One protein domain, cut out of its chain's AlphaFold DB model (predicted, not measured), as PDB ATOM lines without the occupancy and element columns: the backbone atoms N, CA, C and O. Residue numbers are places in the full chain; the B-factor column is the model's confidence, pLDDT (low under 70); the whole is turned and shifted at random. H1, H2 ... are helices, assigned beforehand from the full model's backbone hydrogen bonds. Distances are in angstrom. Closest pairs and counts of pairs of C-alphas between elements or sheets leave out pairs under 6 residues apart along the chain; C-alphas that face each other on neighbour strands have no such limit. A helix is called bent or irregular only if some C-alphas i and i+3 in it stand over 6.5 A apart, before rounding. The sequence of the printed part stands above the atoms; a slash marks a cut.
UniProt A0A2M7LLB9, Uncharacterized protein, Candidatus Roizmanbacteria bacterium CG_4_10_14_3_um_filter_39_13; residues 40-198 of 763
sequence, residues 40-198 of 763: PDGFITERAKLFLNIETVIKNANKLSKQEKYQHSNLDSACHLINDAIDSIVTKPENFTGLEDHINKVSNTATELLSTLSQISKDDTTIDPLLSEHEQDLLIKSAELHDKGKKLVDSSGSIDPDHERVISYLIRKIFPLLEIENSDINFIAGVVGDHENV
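Overview. This is residues 40 to 198 of the 763 residues of an uncharacterized protein of Candidatus Roizmanbacteria bacterium CG_4_10_14_3_um_filter_39_13 (UniProt A0A2M7LLB9). What shape do these atoms make? H1, H6 and H7 lie side by side in a row, and H2 and H4 cross one face of that row. The long H3 folds back through a hairpin along H4, away from the row, and the short H5 packs on H1, H2 and H6. How large is it, and of what class? The printed part has 159 residues with seven named helices, H1 to H7 in chain order, and no named strand: all helix. It is compact, with a radius of gyration of the C-alphas of 16.8 A, yet elongated, spanning 60 by 35 by 25 A.

Along the chain. Where do the first helices run? H1, residues 40 to 64, begins with C-alpha 40 at (67.079, 32.236, 18.085) and is 36.1 A long; H2 holds residues 75 to 87. H3, residues 93 to 123, is 43.7 A long and irregular, with C-alphas 95 and 98 7.8 A apart and a kink of 34 degrees near residue 100. What follows? H4 is residues 133 to 145, and H5 residues 148 to 152. H6, residues 163 to 178, is 23.0 A long with a kink of 27 degrees near residue 170. H7, residues 182 to 192, ends with C-alpha 192 at (43.403, 19.387, 7.128).

Arrangement. What does H1 touch? It touches H2 at a steep tilt of 47 degrees, the C-alphas of Val 57 and Ala 85 being closest at 5.1 A. It touches H6 at a shallow tilt of 19 degrees, the same way, closest at the C-alphas of Ala 61 and Ile 174, 6.5 A. Which helices are the hub? H2 and H6 touch four others each; they touch each other at a steep tilt of 58 degrees, closest at the C-alphas of Ala 78 and Phe 175, 5.5 A. Which helices form hairpins? H3 and H4 do, closest at the C-alphas of Ser 107 and Ala 143, 5.0 A; so do H6 and H7, at those of Ser 168 and Ala 189, 4.3 A. H4 touches H7 at a steep tilt of 51 degrees, closest at the C-alphas of Ser 142 and Ile 188, 5.3 A. Are the helix backbones complete? Every O i to N i+4 pair is within hydrogen-bond range in H1, H2, H4 and H7, against 24 of 27 in H3, 9 of 12 in H6 and 0 of 1 in H5, where 2 of 2 O i to N i+3 pairs are.

Size, cuts and confidence. How far does it reach? The two C-alphas farthest apart, of Asp 41 and Thr 125, are 60.2 A apart. Is it unbroken and confident? The printed part has no cut and no long link. Its mean pLDDT is 84.5, with residues 40 to 48, 123 to 126, 154 to 162 and 197 to 198 under 70.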
ATOM      1  N   PRO A  40      67.070  33.623  18.565       51.09
ATOM      2  CA  PRO A  40      67.079  32.236  18.085       51.09
ATOM      3  C   PRO A  40      66.700  31.232  19.178       51.09
ATOM      4  O   PRO A  40      66.047  30.221  18.921       51.09
ATOM      5  N   ASP A  41      67.055  31.549  20.423       49.06
ATOM      6  CA  ASP A  41      66.912  30.654  21.568       49.06
ATOM      7  C   ASP A  41      65.441  30.401  21.943       49.06
ATOM      8  O   ASP A  41      65.073  29.281  22.304       49.06
ATOM      9  N   GLY A  42      64.572  31.413  21.820       55.38
ATOM     10  CA  GLY A  42      63.143  31.284  22.135       55.38
ATOM     11  C   GLY A  42      62.381  30.465  21.089       55.38
ATOM     12  O   GLY A  42      61.612  29.567  21.435       55.38
ATOM     13  N   PHE A  43      62.651  30.723  19.808       56.22
ATOM     14  CA  PHE A  43      62.016  30.024  18.687       56.22
ATOM     15  C   PHE A  43      62.409  28.539  18.629       56.22
ATOM     16  O   PHE A  43      61.548  27.667  18.489       56.22
ATOM     17  N   ILE A  44      63.700  28.233  18.808       60.97
ATOM     18  CA  ILE A  44      64.208  26.851  18.842       60.97
ATOM     19  C   ILE A  44      63.596  26.073  20.019       60.97
ATOM     20  O   ILE A  44      63.267  24.892  19.877       60.97
ATOM     21  N   THR A  45      63.388  26.728  21.165       65.50
ATOM     22  CA  THR A  45      62.811  26.095  22.361       65.50
ATOM     23  C   THR A  45      61.348  25.683  22.157       65.50
ATOM     24  O   THR A  45      60.999  24.538  22.459       65.50
ATOM     25  N   GLU A  46      60.496  26.547  21.597       66.50
ATOM     26  CA  GLU A  46      59.085  26.199  21.336       66.50
ATOM     27  C   GLU A  46      58.942  25.122  20.245       66.50
ATOM     28  O   GLU A  46      58.113  24.220  20.362       66.50
ATOM     29  N   ARG A  47      59.816  25.121  19.231       67.12
ATOM     30  CA  ARG A  47      59.872  24.057  18.210       67.12
ATOM     31  C   ARG A  47      60.286  22.702  18.786       67.12
ATOM     32  O   ARG A  47      59.684  21.680  18.454       67.12
ATOM     33  N   ALA A  48      61.284  22.677  19.669       69.06
ATOM     34  CA  ALA A  48      61.688  21.455  20.364       69.06
ATOM     35  C   ALA A  48      60.569  20.922  21.278       69.06
ATOM     36  O   ALA A  48      60.354  19.711  21.362       69.06
ATOM     37  N   LYS A  49      59.823  21.822  21.925       74.19
ATOM     38  CA  LYS A  49      58.655  21.486  22.747       74.19
ATOM     39  C   LYS A  49      57.509  20.906  21.916       74.19
ATOM     40  O   LYS A  49      56.974  19.868  22.296       74.19
ATOM     41  N   LEU A  50      57.198  21.498  20.758       77.50
ATOM     42  CA  LEU A  50      56.235  20.952  19.795       77.50
ATOM     43  C   LEU A  50      56.579  19.501  19.421       77.50
ATOM     44  O   LEU A  50      55.712  18.632  19.447       77.50
ATOM     45  N   PHE A  51      57.851  19.218  19.133       74.94
ATOM     46  CA  PHE A  51      58.309  17.871  18.779       74.94
ATOM     47  C   PHE A  51      58.087  16.854  19.907       74.94
ATOM     48  O   PHE A  51      57.504  15.791  19.690       74.94
ATOM     49  N   LEU A  52      58.515  17.194  21.128       80.19
ATOM     50  CA  LEU A  52      58.311  16.345  22.306       80.19
ATOM     51  C   LEU A  52      56.821  16.080  22.557       80.19
ATOM     52  O   LEU A  52      56.431  14.968  22.926       80.19
ATOM     53  N   ASN A  53      55.984  17.087  22.319       86.50
ATOM     54  CA  ASN A  53      54.539  16.982  22.432       86.50
ATOM     55  C   ASN A  53      53.954  16.038  21.370       86.50
ATOM     56  O   ASN A  53      53.182  15.154  21.732       86.50
ATOM     57  N   ILE A  54      54.383  16.120  20.107       85.88
ATOM     58  CA  ILE A  54      53.976  15.186  19.037       85.88
ATOM     59  C   ILE A  54      54.313  13.733  19.408       85.88
ATOM     60  O   ILE A  54      53.449  12.857  19.328       85.88
ATOM     61  N   GLU A  55      55.545  13.459  19.851       85.38
ATOM     62  CA  GLU A  55      55.947  12.107  20.267       85.38
ATOM     63  C   GLU A  55      55.113  11.602  21.452       85.38
ATOM     64  O   GLU A  55      54.698  10.439  21.486       85.38
ATOM     65  N   THR A  56      54.838  12.486  22.414       90.25
ATOM     66  CA  THR A  56      54.021  12.168  23.589       90.25
ATOM     67  C   THR A  56      52.582  11.847  23.193       90.25
ATOM     68  O   THR A  56      52.041  10.843  23.660       90.25
ATOM     69  N   VAL A  57      51.990  12.624  22.283       92.81
ATOM     70  CA  VAL A  57      50.647  12.386  21.735       92.81
ATOM     71  C   VAL A  57      50.581  11.026  21.039       92.81
ATOM     72  O   VAL A  57      49.713  10.221  21.370       92.81
ATOM     73  N   ILE A  58      51.532  10.699  20.156       93.06
ATOM     74  CA  ILE A  58      51.565   9.392  19.467       93.06
ATOM     75  C   ILE A  58      51.690   8.241  20.475       93.06
ATOM     76  O   ILE A  58      51.000   7.222  20.365       93.06
ATOM     77  N   LYS A  59      52.556   8.386  21.482       94.81
ATOM     78  CA  LYS A  59      52.733   7.377  22.532       94.81
ATOM     79  C   LYS A  59      51.459   7.190  23.361       94.81
ATOM     80  O   LYS A  59      51.101   6.051  23.670       94.81
ATOM     81  N   ASN A  60      50.777   8.280  23.705       95.19
ATOM     82  CA  ASN A  60      49.528   8.239  24.458       95.19
ATOM     83  C   ASN A  60      48.397   7.635  23.623       95.19
ATOM     84  O   ASN A  60      47.703   6.758  24.131       95.19
ATOM     85  N   ALA A  61      48.284   7.980  22.339       95.75
ATOM     86  CA  ALA A  61      47.323   7.370  21.421       95.75
ATOM     87  C   ALA A  61      47.496   5.841  21.336       95.75
ATOM     88  O   ALA A  61      46.527   5.108  21.482       95.75
ATOM     89  N   ASN A  62      48.731   5.334  21.232       95.12
ATOM     90  CA  ASN A  62      49.015   3.887  21.252       95.12
ATOM     91  C   ASN A  62      48.609   3.181  22.560       95.12
ATOM     92  O   ASN A  62      48.394   1.966  22.587       95.12
ATOM     93  N   LYS A  63      48.585   3.912  23.678       93.94
ATOM     94  CA  LYS A  63      48.123   3.387  24.967       93.94
ATOM     95  C   LYS A  63      46.598   3.429  25.050       93.94
ATOM     96  O   LYS A  63      46.001   2.460  25.515       93.94
ATOM     97  N   LEU A  64      46.001   4.544  24.636       94.31
ATOM     98  CA  LEU A  64      44.562   4.786  24.656       94.31
ATOM     99  C   LEU A  64      43.822   3.861  23.689       94.31
ATOM    100  O   LEU A  64      42.814   3.298  24.088       94.31
ATOM    101  N   SER A  65      44.366   3.593  22.498       93.00
ATOM    102  CA  SER A  65      43.739   2.745  21.470       93.00
ATOM    103  C   SER A  65      43.431   1.313  21.921       93.00
ATOM    104  O   SER A  65      42.669   0.615  21.270       93.00
ATOM    105  N   LYS A  66      44.007   0.865  23.043       90.88
ATOM    106  CA  LYS A  66      43.747  -0.450  23.649       90.88
ATOM    107  C   LYS A  66      42.534  -0.465  24.586       90.88
ATOM    108  O   LYS A  66      42.241  -1.504  25.171       90.88
ATOM    109  N   GLN A  67      41.896   0.680  24.818       90.88
ATOM    110  CA  GLN A  67      40.722   0.802  25.680       90.88
ATOM    111  C   GLN A  67      39.443   0.496  24.899       90.88
ATOM    112  O   GLN A  67      39.303   0.915  23.757       90.88
ATOM    113  N   GLU A  68      38.469  -0.135  25.563       86.69
ATOM    114  CA  GLU A  68      37.171  -0.509  24.969       86.69
ATOM    115  C   GLU A  68      36.370   0.680  24.409       86.69
ATOM    116  O   GLU A  68      35.502   0.489  23.563       86.69
ATOM    117  N   LYS A  69      36.666   1.913  24.853       90.69
ATOM    118  CA  LYS A  69      36.035   3.145  24.351       90.69
ATOM    119  C   LYS A  69      36.259   3.348  22.845       90.69
ATOM    120  O   LYS A  69      35.408   3.955  22.203       90.69
ATOM    121  N   TYR A  70      37.384   2.890  22.292       90.56
ATOM    122  CA  TYR A  70      37.736   3.133  20.893       90.56
ATOM    123  C   TYR A  70      37.429   1.895  20.056       90.56
ATOM    124  O   TYR A  70      38.060   0.851  20.215       90.56
ATOM    125  N   GLN A  71      36.443   2.013  19.170       82.75
ATOM    126  CA  GLN A  71      36.049   0.925  18.284       82.75
ATOM    127  C   GLN A  71      36.948   0.889  17.045       82.75
ATOM    128  O   GLN A  71      37.279   1.931  16.473       82.75
ATOM    129  N   HIS A  72      37.328  -0.318  16.623       83.19
ATOM    130  CA  HIS A  72      38.057  -0.521  15.372       83.19
ATOM    131  C   HIS A  72      37.201  -0.105  14.167       83.19
ATOM    132  O   HIS A  72      35.984  -0.289  14.156       83.19
ATOM    133  N   SER A  73      37.866   0.468  13.171       85.06
ATOM    134  CA  SER A  73      37.341   0.954  11.894       85.06
ATOM    135  C   SER A  73      36.231   2.007  12.010       85.06
ATOM    136  O   SER A  73      35.428   2.166  11.097       85.06
ATOM    137  N   ASN A  74      36.177   2.748  13.123       91.44
ATOM    138  CA  ASN A  74      35.181   3.792  13.366       91.44
ATOM    139  C   ASN A  74      35.834   5.191  13.395       91.44
ATOM    140  O   ASN A  74      36.710   5.464  14.220       91.44
ATOM    141  N   LEU A  75      35.390   6.090  12.506       91.94
ATOM    142  CA  LEU A  75      35.956   7.440  12.356       91.94
ATOM    143  C   LEU A  75      35.756   8.328  13.591       91.94
ATOM    144  O   LEU A  75      36.690   9.034  13.974       91.94
ATOM    145  N   ASP A  76      34.598   8.267  14.254       93.25
ATOM    146  CA  ASP A  76      34.356   9.010  15.501       93.25
ATOM    147  C   ASP A  76      35.338   8.577  16.593       93.25
ATOM    148  O   ASP A  76      35.937   9.405  17.277       93.25
ATOM    149  N   SER A  77      35.573   7.268  16.714       93.94
ATOM    150  CA  SER A  77      36.550   6.701  17.646       93.94
ATOM    151  C   SER A  77      37.967   7.174  17.326       93.94
ATOM    152  O   SER A  77      38.719   7.492  18.247       93.94
ATOM    153  N   ALA A  78      38.334   7.276  16.045       94.94
ATOM    154  CA  ALA A  78      39.634   7.800  15.624       94.94
ATOM    155  C   ALA A  78      39.794   9.295  15.945       94.94
ATOM    156  O   ALA A  78      40.835   9.697  16.476       94.94
ATOM    157  N   CYS A  79      38.751  10.099  15.714       94.56
ATOM    158  CA  CYS A  79      38.712  11.520  16.070       94.56
ATOM    159  C   CYS A  79      38.778  11.725  17.594       94.56
ATOM    160  O   CYS A  79      39.529  12.569  18.087       94.56
ATOM    161  N   HIS A  80      38.063  10.912  18.374       94.94
ATOM    162  CA  HIS A  80      38.167  10.926  19.833       94.94
ATOM    163  C   HIS A  80      39.551  10.500  20.318       94.94
ATOM    164  O   HIS A  80      40.077  11.115  21.240       94.94
ATOM    165  N   LEU A  81      40.167   9.490  19.700       96.44
ATOM    166  CA  LEU A  81      41.493   9.018  20.088       96.44
ATOM    167  C   LEU A  81      42.563  10.101  19.905       96.44
ATOM    168  O   LEU A  81      43.379  10.303  20.806       96.44
ATOM    169  N   ILE A  82      42.570  10.798  18.763       95.88
ATOM    170  CA  ILE A  82      43.524  11.891  18.525       95.88
ATOM    171  C   ILE A  82      43.264  13.073  19.468       95.88
ATOM    172  O   ILE A  82      44.219  13.589  20.047       95.88
ATOM    173  N   ASN A  83      42.001  13.448  19.692       93.44
ATOM    174  CA  ASN A  83      41.641  14.534  20.605       93.44
ATOM    175  C   ASN A  83      42.028  14.212  22.054       93.44
ATOM    176  O   ASN A  83      42.737  14.998  22.672       93.44
ATOM    177  N   ASP A  84      41.675  13.027  22.560       95.00
ATOM    178  CA  ASP A  84      42.033  12.585  23.914       95.00
ATOM    179  C   ASP A  84      43.564  12.504  24.087       95.00
ATOM    180  O   ASP A  84      44.107  12.837  25.146       95.00
ATOM    181  N   ALA A  85      44.290  12.091  23.042       94.88
ATOM    182  CA  ALA A  85      45.748  12.061  23.061       94.88
ATOM    183  C   ALA A  85      46.361  13.472  23.096       94.88
ATOM    184  O   ALA A  85      47.320  13.681  23.843       94.88
ATOM    185  N   ILE A  86      45.812  14.438  22.355       92.50
ATOM    186  CA  ILE A  86      46.231  15.849  22.402       92.50
ATOM    187  C   ILE A  86      45.892  16.463  23.762       92.50
ATOM    188  O   ILE A  86      46.761  17.037  24.414       92.50
ATOM    189  N   ASP A  87      44.667  16.288  24.247       91.00
ATOM    190  CA  ASP A  87      44.221  16.868  25.516       91.00
ATOM    191  C   ASP A  87      45.001  16.315  26.717       91.00
ATOM    192  O   ASP A  87      45.199  17.018  27.706       91.00
ATOM    193  N   SER A  88      45.555  15.102  26.610       90.81
ATOM    194  CA  SER A  88      46.410  14.516  27.652       90.81
ATOM    195  C   SER A  88      47.707  15.287  27.938       90.81
ATOM    196  O   SER A  88      48.308  15.082  28.996       90.81
ATOM    197  N   ILE A  89      48.154  16.150  27.017       87.12
ATOM    198  CA  ILE A  89      49.352  16.985  27.193       87.12
ATOM    199  C   ILE A  89      49.020  18.459  27.476       87.12
ATOM    200  O   ILE A  89      49.921  19.244  27.776       87.12
ATOM    201  N   VAL A  90      47.742  18.843  27.410       84.69
ATOM    202  CA  VAL A  90      47.288  20.212  27.670       84.69
ATOM    203  C   VAL A  90      47.212  20.445  29.177       84.69
ATOM    204  O   VAL A  90      46.383  19.877  29.879       84.69
ATOM    205  N   THR A  91      48.074  21.322  29.695       79.75
ATOM    206  CA  THR A  91      48.134  21.612  31.141       79.75
ATOM    207  C   THR A  91      47.208  22.741  31.594       79.75
ATOM    208  O   THR A  91      46.975  22.880  32.791       79.75
ATOM    209  N   LYS A  92      46.738  23.580  30.662       79.75
ATOM    210  CA  LYS A  92      45.902  24.769  30.915       79.75
ATOM    211  C   LYS A  92      44.764  24.845  29.888       79.75
ATOM    212  O   LYS A  92      44.863  25.618  28.933       79.75
ATOM    213  N   PRO A  93      43.730  23.998  30.005       75.56
ATOM    214  CA  PRO A  93      42.637  23.938  29.031       75.56
ATOM    215  C   PRO A  93      41.897  25.276  28.870       75.56
ATOM    216  O   PRO A  93      41.415  25.586  27.782       75.56
ATOM    217  N   GLU A  94      41.870  26.111  29.909       79.19
ATOM    218  CA  GLU A  94      41.261  27.442  29.896       79.19
ATOM    219  C   GLU A  94      41.857  28.379  28.829       79.19
ATOM    220  O   GLU A  94      41.131  29.204  28.267       79.19
ATOM    221  N   ASN A  95      43.139  28.198  28.480       78.38
ATOM    222  CA  ASN A  95      43.828  28.982  27.450       78.38
ATOM    223  C   ASN A  95      43.310  28.706  26.026       78.38
ATOM    224  O   ASN A  95      43.627  29.465  25.112       78.38
ATOM    225  N   PHE A  96      42.533  27.634  25.829       81.25
ATOM    226  CA  PHE A  96      42.084  27.163  24.515       81.25
ATOM    227  C   PHE A  96      40.568  27.267  24.319       81.25
ATOM    228  O   PHE A  96      40.050  26.809  23.307       81.25
ATOM    229  N   THR A  97      39.846  27.902  25.243       82.38
ATOM    230  CA  THR A  97      38.388  28.102  25.146       82.38
ATOM    231  C   THR A  97      37.967  28.764  23.829       82.38
ATOM    232  O   THR A  97      37.110  28.237  23.129       82.38
ATOM    233  N   GLY A  98      38.642  29.844  23.420       82.69
ATOM    234  CA  GLY A  98      38.366  30.501  22.137       82.69
ATOM    235  C   GLY A  98      38.686  29.649  20.897       82.69
ATOM    236  O   GLY A  98      38.040  29.818  19.866       82.69
ATOM    237  N   LEU A  99      39.651  28.723  20.991       85.56
ATOM    238  CA  LEU A  99      39.978  27.768  19.924       85.56
ATOM    239  C   LEU A  99      38.882  26.705  19.790       85.56
ATOM    240  O   LEU A  99      38.452  26.401  18.683       85.56
ATOM    241  N   GLU A 100      38.404  26.167  20.912       88.75
ATOM    242  CA  GLU A 100      37.298  25.204  20.920       88.75
ATOM    243  C   GLU A 100      36.002  25.823  20.390       88.75
ATOM    244  O   GLU A 100      35.319  25.214  19.570       88.75
ATOM    245  N   ASP A 101      35.700  27.064  20.779       89.31
ATOM    246  CA  ASP A 101      34.556  27.801  20.239       89.31
ATOM    247  C   ASP A 101      34.664  28.007  18.721       89.31
ATOM    248  O   ASP A 101      33.651  27.946  18.022       89.31
ATOM    249  N   HIS A 102      35.872  28.255  18.200       87.62
ATOM    250  CA  HIS A 102      36.120  28.359  16.759       87.62
ATOM    251  C   HIS A 102      35.877  27.024  16.054       87.62
ATOM    252  O   HIS A 102      35.035  26.963  15.162       87.62
ATOM    253  N   ILE A 103      36.522  25.947  16.512       90.44
ATOM    254  CA  ILE A 103      36.373  24.605  15.930       90.44
ATOM    255  C   ILE A 103      34.899  24.189  15.894       90.44
ATOM    256  O   ILE A 103      34.407  23.767  14.851       90.44
ATOM    257  N   ASN A 104      34.161  24.397  16.989       92.69
ATOM    258  CA  ASN A 104      32.734  24.081  17.048       92.69
ATOM    259  C   ASN A 104      31.917  24.880  16.021       92.69
ATOM    260  O   ASN A 104      31.018  24.334  15.384       92.69
ATOM    261  N   LYS A 105      32.224  26.168  15.820       91.00
ATOM    262  CA  LYS A 105      31.549  26.987  14.801       91.00
ATOM    263  C   LYS A 105      31.871  26.521  13.381       91.00
ATOM    264  O   LYS A 105      30.962  26.508  12.550       91.00
ATOM    265  N   VAL A 106      33.116  26.130  13.103       92.19
ATOM    266  CA  VAL A 106      33.527  25.573  11.801       92.19
ATOM    267  C   VAL A 106      32.798  24.256  11.537       92.19
ATOM    268  O   VAL A 106      32.164  24.123  10.492       92.19
ATOM    269  N   SER A 107      32.784  23.329  12.498       93.94
ATOM    270  CA  SER A 107      32.055  22.056  12.391       93.94
ATOM    271  C   SER A 107      30.549  22.246  12.194       93.94
ATOM    272  O   SER A 107      29.956  21.571  11.351       93.94
ATOM    273  N   ASN A 108      29.930  23.189  12.911       93.50
ATOM    274  CA  ASN A 108      28.513  23.511  12.723       93.50
ATOM    275  C   ASN A 108      28.254  24.086  11.326       93.50
ATOM    276  O   ASN A 108      27.342  23.632  10.646       93.50
ATOM    277  N   THR A 109      29.098  25.015  10.862       92.19
ATOM    278  CA  THR A 109      28.995  25.588   9.509       92.19
ATOM    279  C   THR A 109      29.132  24.505   8.438       92.19
ATOM    280  O   THR A 109      28.350  24.481   7.491       92.19
ATOM    281  N   ALA A 110      30.093  23.588   8.598       94.81
ATOM    282  CA  ALA A 110      30.289  22.463   7.688       94.81
ATOM    283  C   ALA A 110      29.053  21.556   7.644       94.81
ATOM    284  O   ALA A 110      28.547  21.251   6.568       94.81
ATOM    285  N   THR A 111      28.528  21.188   8.812       95.25
ATOM    286  CA  THR A 111      27.337  20.336   8.930       95.25
ATOM    287  C   THR A 111      26.109  21.000   8.306       95.25
ATOM    288  O   THR A 111      25.405  20.381   7.508       95.25
ATOM    289  N   GLU A 112      25.852  22.269   8.628       94.19
ATOM    290  CA  GLU A 112      24.709  23.027   8.108       94.19
ATOM    291  C   GLU A 112      24.791  23.203   6.587       94.19
ATOM    292  O   GLU A 112      23.806  22.965   5.887       94.19
ATOM    293  N   LEU A 113      25.961  23.570   6.048       94.00
ATOM    294  CA  LEU A 113      26.108  23.775   4.607       94.00
ATOM    295  C   LEU A 113      26.005  22.456   3.837       94.00
ATOM    296  O   LEU A 113      25.238  22.372   2.882       94.00
ATOM    297  N   LEU A 114      26.735  21.416   4.251       95.12
ATOM    298  CA  LEU A 114      26.742  20.131   3.547       95.12
ATOM    299  C   LEU A 114      25.379  19.436   3.610       95.12
ATOM    300  O   LEU A 114      24.928  18.898   2.601       95.12
ATOM    301  N   SER A 115      24.678  19.513   4.746       93.75
ATOM    302  CA  SER A 115      23.305  18.999   4.844       93.75
ATOM    303  C   SER A 115      22.342  19.741   3.915       93.75
ATOM    304  O   SER A 115      21.538  19.096   3.245       93.75
ATOM    305  N   THR A 116      22.470  21.068   3.806       92.31
ATOM    306  CA  THR A 116      21.667  21.886   2.881       92.31
ATOM    307  C   THR A 116      21.933  21.508   1.423       92.31
ATOM    308  O   THR A 116      20.995  21.238   0.674       92.31
ATOM    309  N   LEU A 117      23.203  21.410   1.021       89.62
ATOM    310  CA  LEU A 117      23.586  21.007  -0.336       89.62
ATOM    311  C   LEU A 117      23.124  19.579  -0.661       89.62
ATOM    312  O   LEU A 117      22.602  19.324  -1.747       89.62
ATOM    313  N   SER A 118      23.259  18.656   0.292       91.38
ATOM    314  CA  SER A 118      22.748  17.291   0.160       91.38
ATOM    315  C   SER A 118      21.234  17.261  -0.024       91.38
ATOM    316  O   SER A 118      20.747  16.529  -0.885       91.38
ATOM    317  N   GLN A 119      20.487  18.071   0.729       85.12
ATOM    318  CA  GLN A 119      19.036  18.163   0.584       85.12
ATOM    319  C   GLN A 119      18.644  18.667  -0.811       85.12
ATOM    320  O   GLN A 119      17.850  18.014  -1.483       85.12
ATOM    321  N   ILE A 120      19.278  19.739  -1.296       75.56
ATOM    322  CA  ILE A 120      19.034  20.279  -2.644       75.56
ATOM    323  C   ILE A 120      19.287  19.212  -3.719       75.56
ATOM    324  O   ILE A 120      18.455  19.009  -4.601       75.56
ATOM    325  N   SER A 121      20.397  18.470  -3.620       80.19
ATOM    326  CA  SER A 121      20.707  17.397  -4.580       80.19
ATOM    327  C   SER A 121      19.739  16.208  -4.521       80.19
ATOM    328  O   SER A 121      19.538  15.520  -5.519       80.19
ATOM    329  N   LYS A 122      19.120  15.950  -3.361       80.88
ATOM    330  CA  LYS A 122      18.087  14.912  -3.215       80.88
ATOM    331  C   LYS A 122      16.770  15.344  -3.850       80.88
ATOM    332  O   LYS A 122      16.087  14.506  -4.441       80.88
ATOM    333  N   ASP A 123      16.436  16.625  -3.736       65.25
ATOM    334  CA  ASP A 123      15.198  17.192  -4.270       65.25
ATOM    335  C   ASP A 123      15.257  17.378  -5.798       65.25
ATOM    336  O   ASP A 123      14.234  17.230  -6.473       65.25
ATOM    337  N   ASP A 124      16.449  17.603  -6.364       63.06
ATOM    338  CA  ASP A 124      16.682  17.660  -7.810       63.06
ATOM    339  C   ASP A 124      17.681  16.593  -8.285       63.06
ATOM    340  O   ASP A 124      18.896  16.778  -8.300       63.06
ATOM    341  N   THR A 125      17.136  15.476  -8.776       68.88
ATOM    342  CA  THR A 125      17.906  14.320  -9.281       68.88
ATOM    343  C   THR A 125      18.799  14.603 -10.499       68.88
ATOM    344  O   THR A 125      19.520  13.704 -10.937       68.88
ATOM    345  N   THR A 126      18.726  15.801 -11.090       63.16
ATOM    346  CA  THR A 126      19.617  16.214 -12.187       63.16
ATOM    347  C   THR A 126      20.941  16.796 -11.688       63.16
ATOM    348  O   THR A 126      21.913  16.827 -12.445       63.16
ATOM    349  N   ILE A 127      21.007  17.179 -10.408       71.31
ATOM    350  CA  ILE A 127      22.203  17.714  -9.764       71.31
ATOM    351  C   ILE A 127      23.119  16.562  -9.355       71.31
ATOM    352  O   ILE A 127      22.755  15.684  -8.575       71.31
ATOM    353  N   ASP A 128      24.350  16.599  -9.851       78.19
ATOM    354  CA  ASP A 128      25.417  15.707  -9.408       78.19
ATOM    355  C   ASP A 128      26.180  16.385  -8.247       78.19
ATOM    356  O   ASP A 128      26.715  17.484  -8.424       78.19
ATOM    357  N   PRO A 129      26.190  15.818  -7.028       86.00
ATOM    358  CA  PRO A 129      26.744  16.494  -5.858       86.00
ATOM    359  C   PRO A 129      28.262  16.712  -5.980       86.00
ATOM    360  O   PRO A 129      28.968  15.945  -6.630       86.00
ATOM    361  N   LEU A 130      28.783  17.763  -5.334       87.31
ATOM    362  CA  LEU A 130      30.225  18.072  -5.332       87.31
ATOM    363  C   LEU A 130      31.075  17.007  -4.625       87.31
ATOM    364  O   LEU A 130      32.243  16.834  -4.965       87.31
ATOM    365  N   LEU A 131      30.497  16.339  -3.627       91.38
ATOM    366  CA  LEU A 131      31.106  15.279  -2.830       91.38
ATOM    367  C   LEU A 131      30.052  14.209  -2.532       91.38
ATOM    368  O   LEU A 131      28.882  14.538  -2.299       91.38
ATOM    369  N   SER A 132      30.466  12.943  -2.479       92.44
ATOM    370  CA  SER A 132      29.602  11.852  -2.004       92.44
ATOM    371  C   SER A 132      29.237  12.018  -0.521       92.44
ATOM    372  O   SER A 132      29.951  12.695   0.213       92.44
ATOM    373  N   GLU A 133      28.158  11.376  -0.049       92.25
ATOM    374  CA  GLU A 133      27.757  11.436   1.373       92.25
ATOM    375  C   GLU A 133      28.909  11.022   2.313       92.25
ATOM    376  O   GLU A 133      29.186  11.714   3.288       92.25
ATOM    377  N   HIS A 134      29.658   9.971   1.958       94.62
ATOM    378  CA  HIS A 134      30.848   9.546   2.711       94.62
ATOM    379  C   HIS A 134      31.931  10.633   2.758       94.62
ATOM    380  O   HIS A 134      32.479  10.926   3.815       94.62
ATOM    381  N   GLU A 135      32.231  11.285   1.633       95.38
ATOM    382  CA  GLU A 135      33.228  12.365   1.591       95.38
ATOM    383  C   GLU A 135      32.777  13.618   2.350       95.38
ATOM    384  O   GLU A 135      33.615  14.322   2.917       95.38
ATOM    385  N   GLN A 136      31.471  13.890   2.401       95.25
ATOM    386  CA  GLN A 136      30.912  14.953   3.234       95.25
ATOM    387  C   GLN A 136      31.111  14.646   4.725       95.25
ATOM    388  O   GLN A 136      31.570  15.521   5.462       95.25
ATOM    389  N   ASP A 137      30.874  13.403   5.155       94.56
ATOM    390  CA  ASP A 137      31.138  12.970   6.533       94.56
ATOM    391  C   ASP A 137      32.630  13.110   6.888       94.56
ATOM    392  O   ASP A 137      32.982  13.675   7.930       94.56
ATOM    393  N   LEU A 138      33.534  12.687   5.993       96.69
ATOM    394  CA  LEU A 138      34.982  12.885   6.158       96.69
ATOM    395  C   LEU A 138      35.358  14.371   6.259       96.69
ATOM    396  O   LEU A 138      36.267  14.750   7.010       96.69
ATOM    397  N   LEU A 139      34.671  15.234   5.514       96.12
ATOM    398  CA  LEU A 139      34.917  16.668   5.524       96.12
ATOM    399  C   LEU A 139      34.449  17.325   6.836       96.12
ATOM    400  O   LEU A 139      35.160  18.176   7.376       96.12
ATOM    401  N   ILE A 140      33.337  16.867   7.418       95.44
ATOM    402  CA  ILE A 140      32.901  17.273   8.767       95.44
ATOM    403  C   ILE A 140      33.945  16.853   9.814       95.44
ATOM    404  O   ILE A 140      34.314  17.653  10.679       95.44
ATOM    405  N   LYS A 141      34.522  15.648   9.699       95.75
ATOM    406  CA  LYS A 141      35.628  15.216  10.578       95.75
ATOM    407  C   LYS A 141      36.895  16.033  10.398       95.75
ATOM    408  O   LYS A 141      37.601  16.304  11.368       95.75
ATOM    409  N   SER A 142      37.158  16.493   9.181       96.44
ATOM    410  CA  SER A 142      38.243  17.441   8.921       96.44
ATOM    411  C   SER A 142      38.014  18.755   9.681       96.44
ATOM    412  O   SER A 142      38.951  19.280  10.282       96.44
ATOM    413  N   ALA A 143      36.766  19.238   9.754       94.50
ATOM    414  CA  ALA A 143      36.408  20.457  10.485       94.50
ATOM    415  C   ALA A 143      36.602  20.314  12.000       94.50
ATOM    416  O   ALA A 143      37.114  21.229  12.640       94.50
ATOM    417  N   GLU A 144      36.304  19.149  12.573       93.31
ATOM    418  CA  GLU A 144      36.535  18.875  14.002       93.31
ATOM    419  C   GLU A 144      38.030  18.878  14.387       93.31
ATOM    420  O   GLU A 144      38.378  19.086  15.555       93.31
ATOM    421  N   LEU A 145      38.920  18.636  13.417       93.69
ATOM    422  CA  LEU A 145      40.346  18.400  13.657       93.69
ATOM    423  C   LEU A 145      41.272  19.524  13.186       93.69
ATOM    424  O   LEU A 145      42.357  19.637  13.755       93.69
ATOM    425  N   HIS A 146      40.879  20.334  12.195       91.50
ATOM    426  CA  HIS A 146      41.781  21.239  11.457       91.50
ATOM    427  C   HIS A 146      42.726  22.061  12.341       91.50
ATOM    428  O   HIS A 146      43.933  22.106  12.105       91.50
ATOM    429  N   ASP A 147      42.187  22.588  13.435       89.00
ATOM    430  CA  ASP A 147      42.875  23.523  14.316       89.00
ATOM    431  C   ASP A 147      43.395  22.895  15.620       89.00
ATOM    432  O   ASP A 147      44.040  23.560  16.437       89.00
ATOM    433  N   LYS A 148      43.182  21.588  15.833       88.88
ATOM    434  CA  LYS A 148      43.597  20.892  17.069       88.88
ATOM    435  C   LYS A 148      45.113  20.881  17.264       88.88
ATOM    436  O   LYS A 148      45.582  20.827  18.402       88.88
ATOM    437  N   GLY A 149      45.885  21.012  16.182       85.69
ATOM    438  CA  GLY A 149      47.339  21.179  16.237       85.69
ATOM    439  C   GLY A 149      47.787  22.398  17.057       85.69
ATOM    440  O   GLY A 149      48.857  22.354  17.671       85.69
ATOM    441  N   LYS A 150      46.953  23.445  17.166       83.00
ATOM    442  CA  LYS A 150      47.254  24.668  17.936       83.00
ATOM    443  C   LYS A 150      47.393  24.416  19.444       83.00
ATOM    444  O   LYS A 150      48.008  25.222  20.131       83.00
ATOM    445  N   LYS A 151      46.902  23.283  19.965       85.06
ATOM    446  CA  LYS A 151      47.061  22.877  21.378       85.06
ATOM    447  C   LYS A 151      48.450  22.342  21.732       85.06
ATOM    448  O   LYS A 151      48.767  22.184  22.909       85.06
ATOM    449  N   LEU A 152      49.270  22.016  20.733       81.50
ATOM    450  CA  LEU A 152      50.561  21.358  20.947       81.50
ATOM    451  C   LEU A 152      51.668  22.325  21.394       81.50
ATOM    452  O   LEU A 152      52.744  21.878  21.790       81.50
ATOM    453  N   VAL A 153      51.415  23.630  21.360       70.81
ATOM    454  CA  VAL A 153      52.284  24.706  21.858       70.81
ATOM    455  C   VAL A 153      51.410  25.763  22.542       70.81
ATOM    456  O   VAL A 153      50.212  25.831  22.286       70.81
ATOM    457  N   ASP A 154      51.967  26.527  23.487       58.81
ATOM    458  CA  ASP A 154      51.182  27.512  24.255       58.81
ATOM    459  C   ASP A 154      50.623  28.598  23.313       58.81
ATOM    460  O   ASP A 154      51.224  28.886  22.278       58.81
ATOM    461  N   SER A 155      49.496  29.226  23.657       49.69
ATOM    462  CA  SER A 155      48.796  30.189  22.780       49.69
ATOM    463  C   SER A 155      49.637  31.428  22.420       49.69
ATOM    464  O   SER A 155      49.383  32.101  21.420       49.69
ATOM    465  N   SER A 156      50.682  31.706  23.205       41.44
ATOM    466  CA  SER A 156      51.699  32.736  22.959       41.44
ATOM    467  C   SER A 156      52.770  32.328  21.937       41.44
ATOM    468  O   SER A 156      53.467  33.191  21.406       41.44
ATOM    469  N   GLY A 157      52.883  31.035  21.639       38.47
ATOM    470  CA  GLY A 157      53.875  30.432  20.760       38.47
ATOM    471  C   GLY A 157      53.279  29.858  19.479       38.47
ATOM    472  O   GLY A 157      53.753  28.806  19.057       38.47
ATOM    473  N   SER A 158      52.254  30.487  18.863       44.31
ATOM    474  CA  SER A 158      51.778  29.986  17.561       44.31
ATOM    475  C   SER A 158      52.950  29.905  16.608       44.31
ATOM    476  O   SER A 158      53.556  30.907  16.229       44.31
ATOM    477  N   ILE A 159      53.209  28.682  16.200       50.31
ATOM    478  CA  ILE A 159      53.956  28.386  15.010       50.31
ATOM    479  C   ILE A 159      52.905  28.344  13.892       50.31
ATOM    480  O   ILE A 159      52.525  27.279  13.413       50.31
ATOM    481  N   ASP A 160      52.353  29.510  13.552       52.78
ATOM    482  CA  ASP A 160      51.732  29.685  12.236       52.78
ATOM    483  C   ASP A 160      52.891  29.704  11.237       52.78
ATOM    484  O   ASP A 160      53.789  30.536  11.423       52.78
ATOM    485  N   PRO A 161      52.971  28.787  10.252       53.62
ATOM    486  CA  PRO A 161      51.914  27.953   9.659       53.62
ATOM    487  C   PRO A 161      52.261  26.443   9.678       53.62
ATOM    488  O   PRO A 161      52.605  25.862   8.651       53.62
ATOM    489  N   ASP A 162      52.332  25.808  10.853       67.44
ATOM    490  CA  ASP A 162      52.612  24.359  10.928       67.44
ATOM    491  C   ASP A 162      51.530  23.549  11.640       67.44
ATOM    492  O   ASP A 162      51.618  22.318  11.674       67.44
ATOM    493  N   HIS A 163      50.524  24.197  12.230       78.44
ATOM    494  CA  HIS A 163      49.525  23.495  13.032       78.44
ATOM    495  C   HIS A 163      48.726  22.504  12.172       78.44
ATOM    496  O   HIS A 163      48.536  21.359  12.589       78.44
ATOM    497  N   GLU A 164      48.379  22.902  10.950       80.44
ATOM    498  CA  GLU A 164      47.651  22.148   9.938       80.44
ATOM    499  C   GLU A 164      48.448  20.925   9.449       80.44
ATOM    500  O   GLU A 164      47.936  19.806   9.326       80.44
ATOM    501  N   ARG A 165      49.764  21.088   9.282       79.12
ATOM    502  CA  ARG A 165      50.674  20.011   8.860       79.12
ATOM    503  C   ARG A 165      50.940  19.019   9.980       79.12
ATOM    504  O   ARG A 165      50.981  17.810   9.742       79.12
ATOM    505  N   VAL A 166      51.090  19.509  11.207       82.81
ATOM    506  CA  VAL A 166      51.276  18.651  12.378       82.81
ATOM    507  C   VAL A 166      50.037  17.798  12.619       82.81
ATOM    508  O   VAL A 166      50.173  16.591  12.827       82.81
ATOM    509  N   ILE A 167      48.835  18.376  12.553       89.00
ATOM    510  CA  ILE A 167      47.625  17.580  12.753       89.00
ATOM    511  C   ILE A 167      47.408  16.584  11.598       89.00
ATOM    512  O   ILE A 167      47.097  15.424  11.862       89.00
ATOM    513  N   SER A 168      47.719  16.954  10.348       88.75
ATOM    514  CA  SER A 168      47.739  16.029   9.199       88.75
ATOM    515  C   SER A 168      48.673  14.834   9.433       88.75
ATOM    516  O   SER A 168      48.303  13.675   9.206       88.75
ATOM    517  N   TYR A 169      49.873  15.086   9.960       88.69
ATOM    518  CA  TYR A 169      50.817  14.036  10.334       88.69
ATOM    519  C   TYR A 169      50.282  13.144  11.460       88.69
ATOM    520  O   TYR A 169      50.366  11.917  11.365       88.69
ATOM    521  N   LEU A 170      49.700  13.732  12.509       91.50
ATOM    522  CA  LEU A 170      49.118  12.977  13.617       91.50
ATOM    523  C   LEU A 170      47.963  12.080  13.152       91.50
ATOM    524  O   LEU A 170      47.937  10.912  13.540       91.50
ATOM    525  N   ILE A 171      47.083  12.560  12.268       94.75
ATOM    526  CA  ILE A 171      46.015  11.753  11.649       94.75
ATOM    527  C   ILE A 171      46.622  10.514  10.973       94.75
ATOM    528  O   ILE A 171      46.242   9.385  11.284       94.75
ATOM    529  N   ARG A 172      47.662  10.699  10.149       93.62
ATOM    530  CA  ARG A 172      48.366   9.610   9.438       93.62
ATOM    531  C   ARG A 172      49.088   8.620  10.353       93.62
ATOM    532  O   ARG A 172      49.428   7.527   9.905       93.62
ATOM    533  N   LYS A 173      49.368   8.983  11.607       93.19
ATOM    534  CA  LYS A 173      50.005   8.094  12.594       93.19
ATOM    535  C   LYS A 173      49.011   7.428  13.536       93.19
ATOM    536  O   LYS A 173      49.270   6.308  13.969       93.19
ATOM    537  N   ILE A 174      47.914   8.102  13.866       95.62
ATOM    538  CA  ILE A 174      46.977   7.673  14.908       95.62
ATOM    539  C   ILE A 174      45.795   6.908  14.319       95.62
ATOM    540  O   ILE A 174      45.432   5.870  14.863       95.62
ATOM    541  N   PHE A 175      45.228   7.348  13.195       96.56
ATOM    542  CA  PHE A 175      44.062   6.684  12.600       96.56
ATOM    543  C   PHE A 175      44.338   5.227  12.182       96.56
ATOM    544  O   PHE A 175      43.475   4.382  12.430       96.56
ATOM    545  N   PRO A 176      45.536   4.860  11.670       96.06
ATOM    546  CA  PRO A 176      45.860   3.458  11.401       96.06
ATOM    547  C   PRO A 176      45.808   2.542  12.631       96.06
ATOM    548  O   PRO A 176      45.660   1.334  12.475       96.06
ATOM    549  N   LEU A 177      45.921   3.083  13.855       95.25
ATOM    550  CA  LEU A 177      45.828   2.285  15.085       95.25
ATOM    551  C   LEU A 177      44.437   1.677  15.284       95.25
ATOM    552  O   LEU A 177      44.311   0.694  16.009       95.25
ATOM    553  N   LEU A 178      43.420   2.269  14.657       94.81
ATOM    554  CA  LEU A 178      42.048   1.782  14.656       94.81
ATOM    555  C   LEU A 178      41.646   1.238  13.283       94.81
ATOM    556  O   LEU A 178      40.461   1.169  13.012       94.81
ATOM    557  N   GLU A 179      42.587   0.859  12.412       93.19
ATOM    558  CA  GLU A 179      42.270   0.221  11.120       93.19
ATOM    559  C   GLU A 179      41.319   1.055  10.231       93.19
ATOM    560  O   GLU A 179      40.483   0.506   9.513       93.19
ATOM    561  N   ILE A 180      41.426   2.390  10.289       95.62
ATOM    562  CA  ILE A 180      40.739   3.284   9.346       95.62
ATOM    563  C   ILE A 180      41.358   3.112   7.957       95.62
ATOM    564  O   ILE A 180      42.577   2.955   7.824       95.62
ATOM    565  N   GLU A 181      40.528   3.157   6.916       94.94
ATOM    566  CA  GLU A 181      40.992   3.012   5.541       94.94
ATOM    567  C   GLU A 181      41.995   4.108   5.156       94.94
ATOM    568  O   GLU A 181      41.827   5.291   5.454       94.94
ATOM    569  N   ASN A 182      43.054   3.723   4.438       93.81
ATOM    570  CA  ASN A 182      44.087   4.672   4.017       93.81
ATOM    571  C   ASN A 182      43.538   5.779   3.100       93.81
ATOM    572  O   ASN A 182      44.082   6.881   3.107       93.81
ATOM    573  N   SER A 183      42.499   5.502   2.308       94.62
ATOM    574  CA  SER A 183      41.771   6.490   1.495       94.62
ATOM    575  C   SER A 183      41.197   7.606   2.365       94.62
ATOM    576  O   SER A 183      41.524   8.770   2.137       94.62
ATOM    577  N   ASP A 184      40.446   7.250   3.404       96.56
ATOM    578  CA  ASP A 184      39.813   8.191   4.334       96.56
ATOM    579  C   ASP A 184      40.854   8.980   5.130       96.56
ATOM    580  O   ASP A 184      40.777  10.206   5.241       96.56
ATOM    581  N   ILE A 185      41.899   8.294   5.612       95.00
ATOM    582  CA  ILE A 185      43.041   8.932   6.284       95.00
ATOM    583  C   ILE A 185      43.681   9.970   5.362       95.00
ATOM    584  O   ILE A 185      43.974  11.084   5.792       95.00
ATOM    585  N   ASN A 186      43.924   9.609   4.099       92.88
ATOM    586  CA  ASN A 186      44.542  10.501   3.124       92.88
ATOM    587  C   ASN A 186      43.649  11.689   2.781       92.88
ATOM    588  O   ASN A 186      44.184  12.780   2.579       92.88
ATOM    589  N   PHE A 187      42.333  11.485   2.729       95.19
ATOM    590  CA  PHE A 187      41.364  12.537   2.477       95.19
ATOM    591  C   PHE A 187      41.353  13.549   3.626       95.19
ATOM    592  O   PHE A 187      41.704  14.708   3.412       95.19
ATOM    593  N   ILE A 188      41.081  13.101   4.859       96.12
ATOM    594  CA  ILE A 188      41.011  13.974   6.045       96.12
ATOM    595  C   ILE A 188      42.347  14.688   6.254       96.12
ATOM    596  O   ILE A 188      42.401  15.912   6.352       96.12
ATOM    597  N   ALA A 189      43.458  13.942   6.260       91.56
ATOM    598  CA  ALA A 189      44.782  14.530   6.435       91.56
ATOM    599  C   ALA A 189      45.161  15.468   5.277       91.56
ATOM    600  O   ALA A 189      45.961  16.382   5.471       91.56
ATOM    601  N   GLY A 190      44.642  15.227   4.072       89.06
ATOM    602  CA  GLY A 190      44.870  16.067   2.903       89.06
ATOM    603  C   GLY A 190      44.130  17.401   2.987       89.06
ATOM    604  O   GLY A 190      44.744  18.425   2.706       89.06
ATOM    605  N   VAL A 191      42.858  17.397   3.398       91.88
ATOM    606  CA  VAL A 191      42.076  18.623   3.628       91.88
ATOM    607  C   VAL A 191      42.696  19.415   4.770       91.88
ATOM    608  O   VAL A 191      43.119  20.553   4.584       91.88
ATOM    609  N   VAL A 192      42.840  18.771   5.929       90.69
ATOM    610  CA  VAL A 192      43.403  19.387   7.128       90.69
ATOM    611  C   VAL A 192      44.814  19.914   6.875       90.69
ATOM    612  O   VAL A 192      45.134  20.999   7.328       90.69
ATOM    613  N   GLY A 193      45.664  19.201   6.136       83.88
ATOM    614  CA  GLY A 193      47.060  19.599   5.924       83.88
ATOM    615  C   GLY A 193      47.282  20.803   5.006       83.88
ATOM    616  O   GLY A 193      48.406  21.301   4.953       83.88
ATOM    617  N   ASP A 194      46.257  21.244   4.275       80.19
ATOM    618  CA  ASP A 194      46.346  22.359   3.325       80.19
ATOM    619  C   ASP A 194      45.269  23.446   3.572       80.19
ATOM    620  O   ASP A 194      45.136  24.343   2.744       80.19
ATOM    621  N   HIS A 195      44.519  23.397   4.684       81.00
ATOM    622  CA  HIS A 195      43.354  24.276   4.887       81.00
ATOM    623  C   HIS A 195      43.676  25.775   5.064       81.00
ATOM    624  O   HIS A 195      42.855  26.604   4.695       81.00
ATOM    625  N   GLU A 196      44.875  26.121   5.545       71.06
ATOM    626  CA  GLU A 196      45.390  27.502   5.653       71.06
ATOM    627  C   GLU A 196      46.791  27.620   5.008       71.06
ATOM    628  O   GLU A 196      47.722  28.207   5.564       71.06
ATOM    629  N   ASN A 197      47.015  27.018   3.832       65.12
ATOM    630  CA  ASN A 197      48.349  27.012   3.220       65.12
ATOM    631  C   ASN A 197      48.685  28.324   2.488       65.12
ATOM    632  O   ASN A 197      48.725  28.365   1.256       65.12
ATOM    633  N   VAL A 198      49.062  29.341   3.272       59.31
ATOM    634  CA  VAL A 198      49.393  30.724   2.865       59.31
ATOM    635  C   VAL A 198      50.426  30.829   1.722       59.31
ATOM    636  O   VAL A 198      50.598  31.884   1.112       59.31
TER     637      VAL A 198